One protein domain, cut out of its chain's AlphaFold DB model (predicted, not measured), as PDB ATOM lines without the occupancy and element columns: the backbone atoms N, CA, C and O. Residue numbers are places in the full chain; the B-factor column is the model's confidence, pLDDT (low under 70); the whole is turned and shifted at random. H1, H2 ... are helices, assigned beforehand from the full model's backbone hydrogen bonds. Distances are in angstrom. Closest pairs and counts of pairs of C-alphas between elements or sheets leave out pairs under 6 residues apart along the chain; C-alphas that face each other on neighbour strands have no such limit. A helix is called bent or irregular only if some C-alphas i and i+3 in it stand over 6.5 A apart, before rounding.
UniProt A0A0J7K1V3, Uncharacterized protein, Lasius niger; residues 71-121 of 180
ATOM      1  N   ALA A  71     177.723 168.486 200.710       79.38
ATOM      2  CA  ALA A  71     178.256 167.182 200.330       79.38
ATOM      3  C   ALA A  71     179.107 166.585 201.461       79.38
ATOM      4  O   ALA A  71     179.004 165.398 201.749       79.38
ATOM      5  N   ASN A  72     179.925 167.403 202.128       82.50
ATOM      6  CA  ASN A  72     180.850 166.923 203.151       82.50
ATOM      7  C   ASN A  72     180.132 166.426 204.423       82.50
ATOM      8  O   ASN A  72     180.589 165.473 205.055       82.50
ATOM      9  N   GLU A  73     178.996 167.032 204.778       90.88
ATOM     10  CA  GLU A  73     178.151 166.583 205.894       90.88
ATOM     11  C   GLU A  73     177.489 165.231 205.598       90.88
ATOM     12  O   GLU A  73     177.632 164.306 206.399       90.88
ATOM     13  N   GLU A  74     176.896 165.053 204.408       91.31
ATOM     14  CA  GLU A  74     176.317 163.761 203.995       91.31
ATOM     15  C   GLU A  74     177.352 162.622 204.043       91.31
ATOM     16  O   GLU A  74     177.036 161.494 204.430       91.31
ATOM     17  N   TRP A  75     178.607 162.905 203.673       90.94
ATOM     18  CA  TRP A  75     179.697 161.929 203.735       90.94
ATOM     19  C   TRP A  75     180.069 161.539 205.167       90.94
ATOM     20  O   TRP A  75     180.310 160.357 205.431       90.94
ATOM     21  N   LYS A  76     180.115 162.505 206.095       94.19
ATOM     22  CA  LYS A  76     180.372 162.230 207.516       94.19
ATOM     23  C   LYS A  76     179.262 161.376 208.119       94.19
ATOM     24  O   LYS A  76     179.559 160.370 208.760       94.19
ATOM     25  N   GLU A  77     178.006 161.725 207.856       95.50
ATOM     26  CA  GLU A  77     176.854 160.967 208.350       95.50
ATOM     27  C   GLU A  77     176.811 159.544 207.791       95.50
ATOM     28  O   GLU A  77     176.598 158.592 208.541       95.50
ATOM     29  N   ALA A  78     177.062 159.368 206.490       95.12
ATOM     30  CA  ALA A  78     177.105 158.042 205.880       95.12
ATOM     31  C   ALA A  78     178.224 157.179 206.481       95.12
ATOM     32  O   ALA A  78     178.020 155.993 206.738       95.12
ATOM     33  N   LYS A  79     179.394 157.766 206.748       95.00
ATOM     34  CA  LYS A  79     180.519 157.042 207.347       95.00
ATOM     35  C   LYS A  79     180.197 156.540 208.755       95.00
ATOM     36  O   LYS A  79     180.523 155.397 209.064       95.00
ATOM     37  N   GLU A  80     179.538 157.354 209.577       97.31
ATOM     38  CA  GLU A  80     179.086 156.919 210.905       97.31
ATOM     39  C   GLU A  80     177.943 155.901 210.811       97.31
ATOM     40  O   GLU A  80     177.986 154.859 211.467       97.31
ATOM     41  N   ARG A  81     176.965 156.122 209.922       97.75
ATOM     42  CA  ARG A  81     175.825 155.211 209.722       97.75
ATOM     43  C   ARG A  81     176.255 153.814 209.272       97.75
ATOM     44  O   ARG A  81     175.660 152.828 209.698       97.75
ATOM     45  N   PHE A  82     177.271 153.718 208.416       96.88
ATOM     46  CA  PHE A  82     177.748 152.451 207.852       96.88
ATOM     47  C   PHE A  82     179.074 151.971 208.458       96.88
ATOM     48  O   PHE A  82     179.746 151.126 207.866       96.88
ATOM     49  N   LYS A  83     179.446 152.453 209.652       96.44
ATOM     50  CA  LYS A  83     180.727 152.136 210.314       96.44
ATOM     51  C   LYS A  83     181.035 150.633 210.390       96.44
ATOM     52  O   LYS A  83     182.185 150.240 210.217       96.44
ATOM     53  N   ASN A  84     180.006 149.805 210.585       97.56
ATOM     54  CA  ASN A  84     180.132 148.348 210.708       97.56
ATOM     55  C   ASN A  84     179.751 147.572 209.432       97.56
ATOM     56  O   ASN A  84     180.024 146.377 209.351       97.56
ATOM     57  N   ASP A  85     179.156 148.222 208.426       97.12
ATOM     58  CA  ASP A  85     178.683 147.573 207.196       97.12
ATOM     59  C   ASP A  85     179.410 148.139 205.971       97.12
ATOM     60  O   ASP A  85     178.933 149.025 205.255       97.12
ATOM     61  N   LYS A  86     180.604 147.588 205.727       92.88
ATOM     62  CA  LYS A  86     181.469 147.988 204.609       92.88
ATOM     63  C   LYS A  86     180.791 147.806 203.249       92.88
ATOM     64  O   LYS A  86     181.063 148.582 202.335       92.88
ATOM     65  N   LYS A  87     179.916 146.801 203.110       94.38
ATOM     66  CA  LYS A  87     179.232 146.504 201.846       94.38
ATOM     67  C   LYS A  87     178.196 147.581 201.540       94.38
ATOM     68  O   LYS A  87     178.250 148.177 200.468       94.38
ATOM     69  N   ARG A  88     177.331 147.908 202.505       95.06
ATOM     70  CA  ARG A  88     176.350 148.992 202.338       95.06
ATOM     71  C   ARG A  88     177.009 150.351 202.131       95.06
ATOM     72  O   ARG A  88     176.490 151.156 201.361       95.06
ATOM     73  N   PHE A  89     178.158 150.599 202.761       95.50
ATOM     74  CA  PHE A  89     178.912 151.824 202.504       95.50
ATOM     75  C   PHE A  89     179.394 151.899 201.049       95.50
ATOM     76  O   PHE A  89     179.203 152.923 200.399       95.50
ATOM     77  N   ALA A  90     179.957 150.815 200.507       90.31
ATOM     78  CA  ALA A  90     180.384 150.768 199.109       90.31
ATOM     79  C   ALA A  90     179.210 150.985 198.134       90.31
ATOM     80  O   ALA A  90     179.336 151.771 197.192       90.31
ATOM     81  N   ASP A  91     178.054 150.372 198.400       94.06
ATOM     82  CA  ASP A  91     176.842 150.554 197.591       94.06
ATOM     83  C   ASP A  91     176.348 152.012 197.621       94.06
ATOM     84  O   ASP A  91     175.999 152.577 196.581       94.06
ATOM     85  N   PHE A  92     176.388 152.664 198.791       94.62
ATOM     86  CA  PHE A  92     176.059 154.086 198.938       94.62
ATOM     87  C   PHE A  92     176.985 154.983 198.101       94.62
ATOM     88  O   PHE A  92     176.512 155.873 197.386       94.62
ATOM     89  N   ILE A  93     178.298 154.726 198.138       92.56
ATOM     90  CA  ILE A  93     179.281 155.448 197.315       92.56
ATOM     91  C   ILE A  93     178.953 155.280 195.834       92.56
ATOM     92  O   ILE A  93     178.902 156.266 195.093       92.56
ATOM     93  N   GLN A  94     178.695 154.046 195.404       89.25
ATOM     94  CA  GLN A  94     178.412 153.743 194.008       89.25
ATOM     95  C   GLN A  94     177.133 154.437 193.524       89.25
ATOM     96  O   GLN A  94     177.124 155.019 192.436       89.25
ATOM     97  N   GLN A  95     176.073 154.446 194.336       93.12
ATOM     98  CA  GLN A  95     174.840 155.173 194.026       93.12
ATOM     99  C   GLN A  95     175.093 156.672 193.854       93.12
ATOM    100  O   GLN A  95     174.639 157.263 192.872       93.12
ATOM    101  N   ARG A  96     175.855 157.293 194.765       90.88
ATOM    102  CA  ARG A  96     176.177 158.723 194.668       90.88
ATOM    103  C   ARG A  96     176.994 159.027 193.421       90.88
ATOM    104  O   ARG A  96     176.651 159.965 192.704       90.88
ATOM    105  N   ILE A  97     178.005 158.215 193.113       87.19
ATOM    106  CA  ILE A  97     178.773 158.339 191.868       87.19
ATOM    107  C   ILE A  97     177.831 158.281 190.666       87.19
ATOM    108  O   ILE A  97     177.869 159.185 189.838       87.19
ATOM    109  N   ASN A  98     176.932 157.297 190.595       87.19
ATOM    110  CA  ASN A  98     176.000 157.162 189.473       87.19
ATOM    111  C   ASN A  98     175.103 158.401 189.308       87.19
ATOM    112  O   ASN A  98     174.936 158.885 188.189       87.19
ATOM    113  N   VAL A  99     174.596 158.973 190.405       88.19
ATOM    114  CA  VAL A  99     173.806 160.220 190.375       88.19
ATOM    115  C   VAL A  99     174.643 161.407 189.887       88.19
ATOM    116  O   VAL A  99     174.172 162.202 189.071       88.19
ATOM    117  N   TYR A 100     175.893 161.537 190.342       82.00
ATOM    118  CA  TYR A 100     176.795 162.597 189.879       82.00
ATOM    119  C   TYR A 100     177.155 162.449 188.399       82.00
ATOM    120  O   TYR A 100     177.180 163.446 187.673       82.00
ATOM    121  N   LEU A 101     177.403 161.218 187.950       81.88
ATOM    122  CA  LEU A 101     177.720 160.904 186.562       81.88
ATOM    123  C   LEU A 101     176.534 161.177 185.634       81.88
ATOM    124  O   LEU A 101     176.735 161.764 184.574       81.88
ATOM    125  N   ALA A 102     175.315 160.829 186.058       81.62
ATOM    126  CA  ALA A 102     174.095 161.117 185.309       81.62
ATOM    127  C   ALA A 102     173.842 162.627 185.169       81.62
ATOM    128  O   ALA A 102     173.407 163.088 184.119       81.62
ATOM    129  N   LYS A 103     174.153 163.417 186.206       80.88
ATOM    130  CA  LYS A 103     173.925 164.871 186.193       80.88
ATOM    131  C   LYS A 103     174.988 165.673 185.442       80.88
ATOM    132  O   LYS A 103     174.703 166.788 185.025       80.88
ATOM    133  N   ASN A 104     176.219 165.174 185.306       70.25
ATOM    134  CA  ASN A 104     177.316 165.948 184.719       70.25
ATOM    135  C   ASN A 104     178.248 165.089 183.857       70.25
ATOM    136  O   ASN A 104     179.379 164.788 184.249       70.25
ATOM    137  N   VAL A 105     177.817 164.794 182.627       64.19
ATOM    138  CA  VAL A 105     178.617 164.061 181.626       64.19
ATOM    139  C   VAL A 105     180.004 164.701 181.427       64.19
ATOM    140  O   VAL A 105     181.009 163.999 181.360       64.19
ATOM    141  N   LYS A 106     180.095 166.043 181.460       62.06
ATOM    142  CA  LYS A 106     181.366 166.788 181.339       62.06
ATOM    143  C   LYS A 106     182.294 166.675 182.565       62.06
ATOM    144  O   LYS A 106     183.504 166.787 182.403       62.06
ATOM    145  N   ARG A 107     181.781 166.420 183.782       63.03
ATOM    146  CA  ARG A 107     182.604 166.270 185.013       63.03
ATOM    147  C   ARG A 107     183.051 164.832 185.289       63.03
ATOM    148  O   ARG A 107     183.922 164.630 186.136       63.03
ATOM    149  N   LYS A 108     182.507 163.845 184.564       64.31
ATOM    150  CA  LYS A 108     182.894 162.421 184.644       64.31
ATOM    151  C   LYS A 108     184.408 162.243 184.492       64.31
ATOM    152  O   LYS A 108     185.031 161.573 185.313       64.31
ATOM    153  N   ALA A 109     185.012 162.931 183.523       64.25
ATOM    154  CA  ALA A 109     186.455 162.903 183.290       64.25
ATOM    155  C   ALA A 109     187.271 163.514 184.446       64.25
ATOM    156  O   ALA A 109     188.344 163.014 184.775       64.25
ATOM    157  N   THR A 110     186.761 164.560 185.103       67.56
ATOM    158  CA  THR A 110     187.466 165.255 186.192       67.56
ATOM    159  C   THR A 110     187.486 164.437 187.480       67.56
ATOM    160  O   THR A 110     188.520 164.372 188.136       67.56
ATOM    161  N   ILE A 111     186.376 163.781 187.832       65.31
ATOM    162  CA  ILE A 111     186.290 162.935 189.035       65.31
ATOM    163  C   ILE A 111     187.139 161.672 188.857       65.31
ATOM    164  O   ILE A 111     187.924 161.335 189.741       65.31
ATOM    165  N   LEU A 112     187.062 161.020 187.692       65.69
ATOM    166  CA  LEU A 112     187.947 159.898 187.354       65.69
ATOM    167  C   LEU A 112     189.421 160.329 187.347       65.69
ATOM    168  O   LEU A 112     190.265 159.623 187.887       65.69
ATOM    169  N   GLY A 113     189.725 161.519 186.820       69.00
ATOM    170  CA  GLY A 113     191.061 162.111 186.877       69.00
ATOM    171  C   GLY A 113     191.528 162.421 188.301       69.00
ATOM    172  O   GLY A 113     192.710 162.260 188.594       69.00
ATOM    173  N   TYR A 114     190.622 162.810 189.201       66.88
ATOM    174  CA  TYR A 114     190.928 163.052 190.610       66.88
ATOM    175  C   TYR A 114     191.253 161.749 191.339       66.88
ATOM    176  O   TYR A 114     192.275 161.691 192.012       66.88
ATOM    177  N   PHE A 115     190.471 160.683 191.148       61.81
ATOM    178  CA  PHE A 115     190.773 159.360 191.717       61.81
ATOM    179  C   PHE A 115     191.994 158.682 191.074       61.81
ATOM    180  O   PHE A 115     192.638 157.859 191.712       61.81
ATOM    181  N   ALA A 116     192.343 159.038 189.833       62.56
ATOM    182  CA  ALA A 116     193.569 158.574 189.183       62.56
ATOM    183  C   ALA A 116     194.821 159.345 189.649       62.56
ATOM    184  O   ALA A 116     195.889 158.752 189.773       62.56
ATOM    185  N   LYS A 117     194.704 160.659 189.903       55.03
ATOM    186  CA  LYS A 117     195.808 161.514 190.385       55.03
ATOM    187  C   LYS A 117     196.021 161.429 191.887       55.03
ATOM    188  O   LYS A 117     197.155 161.506 192.347       55.03
ATOM    189  N   THR A 118     194.944 161.306 192.655       46.06
ATOM    190  CA  THR A 118     195.035 161.005 194.077       46.06
ATOM    191  C   THR A 118     195.197 159.503 194.194       46.06
ATOM    192  O   THR A 118     194.245 158.734 194.188       46.06
ATOM    193  N   THR A 119     196.451 159.083 194.277       49.88
ATOM    194  CA  THR A 119     196.913 157.800 194.808       49.88
ATOM    195  C   THR A 119     196.421 157.650 196.255       49.88
ATOM    196  O   THR A 119     197.192 157.623 197.212       49.88
ATOM    197  N   TYR A 120     195.103 157.593 196.449       42.44
ATOM    198  CA  TYR A 120     194.463 157.335 197.726       42.44
ATOM    199  C   TYR A 120     194.632 155.840 198.002       42.44
ATOM    200  O   TYR A 120     193.802 155.015 197.638       42.44
ATOM    201  N   ARG A 121     195.801 155.538 198.582       44.84
ATOM    202  CA  ARG A 121     196.270 154.273 199.161       44.84
ATOM    203  C   ARG A 121     196.093 153.027 198.290       44.84
ATOM    204  O   ARG A 121     195.005 152.466 198.161       44.84
TER     205      ARG A 121
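What this domain is: This is residues 71 to 121 of the 180 residues of an uncharacterized protein of Lasius niger (UniProt A0A0J7K1V3). Three helices joined end to end make an open zigzag: H1 folds back beside the first part of the longest helix, H2, and H3 turns away from H2's far end, residues 112 to 121 sticking out. The printed part has 51 residues with H1, H2 and H3 in chain order, no named strand, and is all helix. It is loose, with a radius of gyration of the C-alphas of 12.3 A and spans of 33 by 26 by 20 A.

How they stand to each other: H1, residues 71 to 81, and H2, residues 86 to 103, are close but not clearly touching; their closest C-alphas, Lys 79 and Phe 89, are 7.3 A apart. They run opposite ways at a shallow tilt of 22 degrees. H3, residues 105 to 117, is close to but not clearly touching H2, the closest C-alphas being Leu 101 and Lys 108, 5.7 A. These run opposite ways at a steep tilt of 43 degrees. H1 and H3 are apart. Each O i to N i+4 pair is within hydrogen-bond range in H1 and H2, 7 of 9 in H3.

Where its parts are: H1 begins at C-alpha 71 (178.256, 167.182, 200.330). H2 is 26.1 A long, H3 19.5 A. H3 is only just irregular, C-alphas 106 and 109 being 6.7 A apart, and ends at C-alpha 117 (195.808, 161.514, 190.385).

The domain as a whole: The farthest C-alphas, Asn 84 and Lys 106, are 34.7 A apart. The printed part has no cut, and both links are tight. Residues 105 to 121 have pLDDT under 70.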